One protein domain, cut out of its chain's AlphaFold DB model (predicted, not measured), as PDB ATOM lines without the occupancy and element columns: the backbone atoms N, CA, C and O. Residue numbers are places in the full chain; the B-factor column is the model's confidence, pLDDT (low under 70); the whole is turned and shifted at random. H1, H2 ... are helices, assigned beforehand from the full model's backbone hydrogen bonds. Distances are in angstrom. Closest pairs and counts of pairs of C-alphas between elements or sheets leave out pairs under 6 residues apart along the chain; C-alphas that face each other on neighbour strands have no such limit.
ATOM      1  N   ALA A  39      38.066  10.604  25.166       91.62
ATOM      2  CA  ALA A  39      37.948  11.936  25.755       91.62
ATOM      3  C   ALA A  39      36.770  12.728  25.165       91.62
ATOM      4  O   ALA A  39      36.075  13.445  25.882       91.62
ATOM      5  N   GLU A  40      36.494  12.545  23.875       93.62
ATOM      6  CA  GLU A  40      35.404  13.189  23.150       93.62
ATOM      7  C   GLU A  40      34.045  12.751  23.706       93.62
ATOM      8  O   GLU A  40      33.193  13.595  23.992       93.62
ATOM      9  N   LEU A  41      33.853  11.447  23.943       93.75
ATOM     10  CA  LEU A  41      32.611  10.928  24.519       93.75
ATOM     11  C   LEU A  41      32.435  11.388  25.964       93.75
ATOM     12  O   LEU A  41      31.347  11.821  26.333       93.75
ATOM     13  N   LEU A  42      33.501  11.367  26.766       91.19
ATOM     14  CA  LEU A  42      33.463  11.886  28.134       91.19
ATOM     15  C   LEU A  42      33.115  13.382  28.168       91.19
ATOM     16  O   LEU A  42      32.271  13.799  28.960       91.19
ATOM     17  N   SER A  43      33.688  14.183  27.266       92.31
ATOM     18  CA  SER A  43      33.364  15.610  27.147       92.31
ATOM     19  C   SER A  43      31.892  15.843  26.778       92.31
ATOM     20  O   SER A  43      31.251  16.747  27.317       92.31
ATOM     21  N   HIS A  44      31.328  14.985  25.922       93.25
ATOM     22  CA  HIS A  44      29.919  15.034  25.546       93.25
ATOM     23  C   HIS A  44      29.003  14.638  26.709       93.25
ATOM     24  O   HIS A  44      28.002  15.310  26.959       93.25
ATOM     25  N   VAL A  45      29.375  13.607  27.477       92.50
ATOM     26  CA  VAL A  45      28.676  13.221  28.712       92.50
ATOM     27  C   VAL A  45      28.666  14.380  29.707       92.50
ATOM     28  O   VAL A  45      27.620  14.664  30.286       92.50
ATOM     29  N   PHE A  46      29.780  15.101  29.867       92.88
ATOM     30  CA  PHE A  46      29.819  16.288  30.723       92.88
ATOM     31  C   PHE A  46      28.901  17.405  30.227       92.88
ATOM     32  O   PHE A  46      28.202  18.009  31.036       92.88
ATOM     33  N   ALA A  47      28.851  17.654  28.917       90.44
ATOM     34  CA  ALA A  47      27.948  18.652  28.349       90.44
ATOM     35  C   ALA A  47      26.470  18.294  28.597       90.44
ATOM     36  O   ALA A  47      25.698  19.145  29.036       90.44
ATOM     37  N   ILE A  48      26.081  17.030  28.389       91.81
ATOM     38  CA  ILE A  48      24.720  16.548  28.685       91.81
ATOM     39  C   ILE A  48      24.428  16.654  30.182       91.81
ATOM     40  O   ILE A  48      23.374  17.162  30.566       91.81
ATOM     41  N   GLY A  49      25.356  16.195  31.025       91.06
ATOM     42  CA  GLY A  49      25.223  16.232  32.477       91.06
ATOM     43  C   GLY A  49      25.015  17.652  32.987       91.06
ATOM     44  O   GLY A  49      24.104  17.882  33.771       91.06
ATOM     45  N   GLN A  50      25.783  18.611  32.467       89.56
ATOM     46  CA  GLN A  50      25.656  20.023  32.808       89.56
ATOM     47  C   GLN A  50      24.297  20.603  32.397       89.56
ATOM     48  O   GLN A  50      23.658  21.289  33.190       89.56
ATOM     49  N   VAL A  51      23.826  20.327  31.177       88.75
ATOM     50  CA  VAL A  51      22.503  20.790  30.717       88.75
ATOM     51  C   VAL A  51      21.386  20.172  31.559       88.75
ATOM     52  O   VAL A  51      20.481  20.883  31.999       88.75
ATOM     53  N   SER A  52      21.466  18.865  31.825       87.38
ATOM     54  CA  SER A  52      20.501  18.156  32.667       87.38
ATOM     55  C   SER A  52      20.480  18.729  34.077       87.38
ATOM     56  O   SER A  52      19.408  19.019  34.598       87.38
ATOM     57  N   GLU A  53      21.651  18.940  34.677       87.44
ATOM     58  CA  GLU A  53      21.788  19.556  35.990       87.44
ATOM     59  C   GLU A  53      21.111  20.920  36.031       87.44
ATOM     60  O   GLU A  53      20.334  21.160  36.945       87.44
ATOM     61  N   PHE A  64      26.128  20.570  45.152       78.25
ATOM     62  CA  PHE A  64      27.391  20.541  44.415       78.25
ATOM     63  C   PHE A  64      27.090  20.315  42.942       78.25
ATOM     64  O   PHE A  64      26.540  19.270  42.587       78.25
ATOM     65  N   GLY A  65      27.448  21.282  42.103       83.94
ATOM     66  CA  GLY A  65      27.268  21.109  40.673       83.94
ATOM     67  C   GLY A  65      28.287  20.155  40.069       83.94
ATOM     68  O   GLY A  65      29.318  19.871  40.678       83.94
ATOM     69  N   LEU A  66      28.051  19.682  38.848       86.31
ATOM     70  CA  LEU A  66      28.972  18.816  38.110       86.31
ATOM     71  C   LEU A  66      30.370  19.439  38.026       86.31
ATOM     72  O   LEU A  66      31.364  18.749  38.239       86.31
ATOM     73  N   GLN A  67      30.454  20.755  37.794       87.44
ATOM     74  CA  GLN A  67      31.717  21.504  37.804       87.44
ATOM     75  C   GLN A  67      32.434  21.420  39.163       87.44
ATOM     76  O   GLN A  67      33.655  21.246  39.200       87.44
ATOM     77  N   ASP A  68      31.691  21.497  40.272       84.69
ATOM     78  CA  ASP A  68      32.240  21.427  41.630       84.69
ATOM     79  C   ASP A  68      32.673  19.998  41.968       84.69
ATOM     80  O   ASP A  68      33.765  19.791  42.492       84.69
ATOM     81  N   VAL A  69      31.862  18.997  41.611       84.44
ATOM     82  CA  VAL A  69      32.190  17.574  41.785       84.44
ATOM     83  C   VAL A  69      33.470  17.232  41.027       84.44
ATOM     84  O   VAL A  69      34.377  16.626  41.597       84.44
ATOM     85  N   ILE A  70      33.589  17.677  39.776       84.12
ATOM     86  CA  ILE A  70      34.796  17.477  38.968       84.12
ATOM     87  C   ILE A  70      35.995  18.214  39.580       84.12
ATOM     88  O   ILE A  70      37.101  17.677  39.590       84.12
ATOM     89  N   THR A  71      35.793  19.421  40.114       81.31
ATOM     90  CA  THR A  71      36.875  20.231  40.696       81.31
ATOM     91  C   THR A  71      37.366  19.686  42.043       81.31
ATOM     92  O   THR A  71      38.558  19.771  42.319       81.31
ATOM     93  N   VAL A  72      36.482  19.120  42.874       77.44
ATOM     94  CA  VAL A  72      36.794  18.688  44.250       77.44
ATOM     95  C   VAL A  72      37.151  17.199  44.348       77.44
ATOM     96  O   VAL A  72      37.957  16.831  45.198       77.44
ATOM     97  N   ARG A  73      36.550  16.316  43.534       67.00
ATOM     98  CA  ARG A  73      36.503  14.866  43.828       67.00
ATOM     99  C   ARG A  73      37.263  13.925  42.890       67.00
ATOM    100  O   ARG A  73      37.064  12.719  43.006       67.00
ATOM    101  N   HIS A  74      38.164  14.387  42.023       61.88
ATOM    102  CA  HIS A  74      38.871  13.456  41.126       61.88
ATOM    103  C   HIS A  74      40.393  13.370  41.328       61.88
ATOM    104  O   HIS A  74      41.139  14.157  40.751       61.88
ATOM    105  N   PRO A  75      40.866  12.327  42.047       51.19
ATOM    106  CA  PRO A  75      42.226  11.800  41.945       51.19
ATOM    107  C   PRO A  75      42.436  10.858  40.740       51.19
ATOM    108  O   PRO A  75      43.564  10.447  40.481       51.19
ATOM    109  N   THR A  76      41.394  10.496  39.974       64.38
ATOM    110  CA  THR A  76      41.582   9.743  38.720       64.38
ATOM    111  C   THR A  76      41.900  10.702  37.571       64.38
ATOM    112  O   THR A  76      41.044  11.455  37.111       64.38
ATOM    113  N   TYR A  77      43.155  10.656  37.113       73.06
ATOM    114  CA  TYR A  77      43.773  11.592  36.160       73.06
ATOM    115  C   TYR A  77      42.936  11.855  34.890       73.06
ATOM    116  O   TYR A  77      42.919  12.972  34.384       73.06
ATOM    117  N   ILE A  78      42.189  10.853  34.406       85.25
ATOM    118  CA  ILE A  78      41.499  10.904  33.107       85.25
ATOM    119  C   ILE A  78      40.309  11.879  33.105       85.25
ATOM    120  O   ILE A  78      40.252  12.748  32.242       85.25
ATOM    121  N   TYR A  79      39.368  11.798  34.056       87.44
ATOM    122  CA  TYR A  79      38.197  12.697  34.042       87.44
ATOM    123  C   TYR A  79      38.583  14.147  34.303       87.44
ATOM    124  O   TYR A  79      38.025  15.048  33.681       87.44
ATOM    125  N   GLY A  80      39.543  14.363  35.206       88.25
ATOM    126  CA  GLY A  80      40.071  15.689  35.501       88.25
ATOM    127  C   GLY A  80      40.722  16.319  34.272       88.25
ATOM    128  O   GLY A  80      40.365  17.440  33.913       88.25
ATOM    129  N   ASP A  81      41.615  15.595  33.589       90.06
ATOM    130  CA  ASP A  81      42.286  16.090  32.379       90.06
ATOM    131  C   ASP A  81      41.282  16.371  31.250       90.06
ATOM    132  O   ASP A  81      41.279  17.469  30.691       90.06
ATOM    133  N   VAL A  82      40.357  15.441  30.980       92.56
ATOM    134  CA  VAL A  82      39.317  15.634  29.955       92.56
ATOM    135  C   VAL A  82      38.427  16.833  30.281       92.56
ATOM    136  O   VAL A  82      38.158  17.658  29.408       92.56
ATOM    137  N   ALA A  83      37.986  16.969  31.534       92.81
ATOM    138  CA  ALA A  83      37.149  18.088  31.938       92.81
ATOM    139  C   ALA A  83      37.895  19.421  31.833       92.81
ATOM    140  O   ALA A  83      37.355  20.373  31.276       92.81
ATOM    141  N   ILE A  84      39.142  19.505  32.314       91.69
ATOM    142  CA  ILE A  84      39.971  20.719  32.223       91.69
ATOM    143  C   ILE A  84      40.173  21.135  30.759       91.69
ATOM    144  O   ILE A  84      40.120  22.327  30.459       91.69
ATOM    145  N   ARG A  85      40.325  20.170  29.845       93.38
ATOM    146  CA  ARG A  85      40.445  20.397  28.394       93.38
ATOM    147  C   ARG A  85      39.116  20.627  27.674       93.38
ATOM    148  O   ARG A  85      39.110  20.742  26.451       93.38
ATOM    149  N   CYS A  86      38.003  20.728  28.396       95.19
ATOM    150  CA  CYS A  86      36.678  20.982  27.840       95.19
ATOM    151  C   CYS A  86      36.196  22.407  28.191       95.19
ATOM    152  O   CYS A  86      35.418  22.576  29.131       95.19
ATOM    153  N   PRO A  87      36.605  23.463  27.455       95.50
ATOM    154  CA  PRO A  87      36.199  24.843  27.738       95.50
ATOM    155  C   PRO A  87      34.686  25.061  27.820       95.50
ATOM    156  O   PRO A  87      34.229  25.909  28.581       95.50
ATOM    157  N   SER A  88      33.890  24.296  27.062       93.75
ATOM    158  CA  SER A  88      32.426  24.391  27.094       93.75
ATOM    159  C   SER A  88      31.839  24.029  28.451       93.75
ATOM    160  O   SER A  88      30.863  24.652  28.855       93.75
ATOM    161  N   LEU A  89      32.457  23.088  29.172       94.12
ATOM    162  CA  LEU A  89      32.041  22.733  30.526       94.12
ATOM    163  C   LEU A  89      32.190  23.925  31.480       94.12
ATOM    164  O   LEU A  89      31.365  24.101  32.369       94.12
ATOM    165  N   TRP A  90      33.207  24.766  31.285       96.06
ATOM    166  CA  TRP A  90      33.532  25.899  32.164       96.06
ATOM    167  C   TRP A  90      32.914  27.230  31.725       96.06
ATOM    168  O   TRP A  90      33.012  28.215  32.448       96.06
ATOM    169  N   ALA A  91      32.278  27.271  30.552       96.69
ATOM    170  CA  ALA A  91      31.666  28.478  29.994       96.69
ATOM    171  C   ALA A  91      30.402  28.934  30.746       96.69
ATOM    172  O   ALA A  91      29.936  30.056  30.557       96.69
TER     173      ALA A  91
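What this domain is: This is residues 39 to 53 and 64 to 91 of the 575 residues of an uncharacterized protein of Thanatephorus cucumeris (strain AG1-IA) (UniProt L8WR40). One long helix, H1, is joined by three shorter helices: H2 and H3 fold back on each other as a helical hairpin that packs crosswise on H1, H3 near H1's first residue and H2 near its last turns, while the short H4 packs on the middle part of H1, at Ala 47. The printed part has 43 residues with four named helices, in the order H1, H2, H3, H4 along the chain, and no named strand; the class is all helix. The whole is compact, with a radius of gyration of the C-alphas of 9.4 A, and rounded, spanning 24 by 24 by 15 A.

How they stand to each other: Begin with H1, residues 39 to 53, the hub, which touches three other helices. Look at Gln 50, where H1 touches H2, residues 66 to 73: the closest C-alphas, those of Gln 50 and Leu 66, are 6.4 A apart, and the two helices stand at a steep tilt of 64 degrees, opposite ways. At Ala 39, H1 touches H3, residues 77 to 84, whose Val 82 is closest, C-alpha to C-alpha 5.8 A; their tilt is a steep 62 degrees, the same way. H2 and H3 touch as a helical hairpin, two helices that follow each other and run opposite ways, at a tilt of 38 degrees, only just steep; their closest C-alphas, those of Ile 70 and Gly 80, are 6.6 A apart. The helix packing is mostly crossed, with no shallow tilt among these three pairs. H4, residues 87 to 90, touches H1, the closest C-alphas being those of Ala 47 and Leu 89 at 6.2 A. H4 is close to H2 but not clearly touching, with the C-alphas of Gln 67 and Trp 90 closest at 7.4 A. In H1, H2 and H3 every O i to N i+4 pair is within hydrogen-bond range; H4 is too short for such a pair.

Where its parts are: Find C-alpha 39 at (37.948, 11.936, 25.755); from there H1 runs 20.6 A to C-alpha 53 at (21.788, 19.556, 35.990). H2 then runs 10.2 A from Leu 66 to Arg 73, and H3 runs 10.6 A from Tyr 77 to Ile 84. H4 measures 5.3 A from Pro 87 to Trp 90, where C-alpha 90 stands at (33.532, 25.899, 32.164).

The domain as a whole: The two C-alphas farthest apart, those of Ser 52 and Pro 75, are 24.5 A apart. Between Glu 53 and Phe 64 you meet the cut: residues 54 to 63 are not printed, and C-alphas 53 and 64 are 10.2 A apart. Of the links that are printed whole, H2 to H3 and H3 to H4 are tight. The mean pLDDT of the printed part is 86.6, and residues 73 to 76 are under 70.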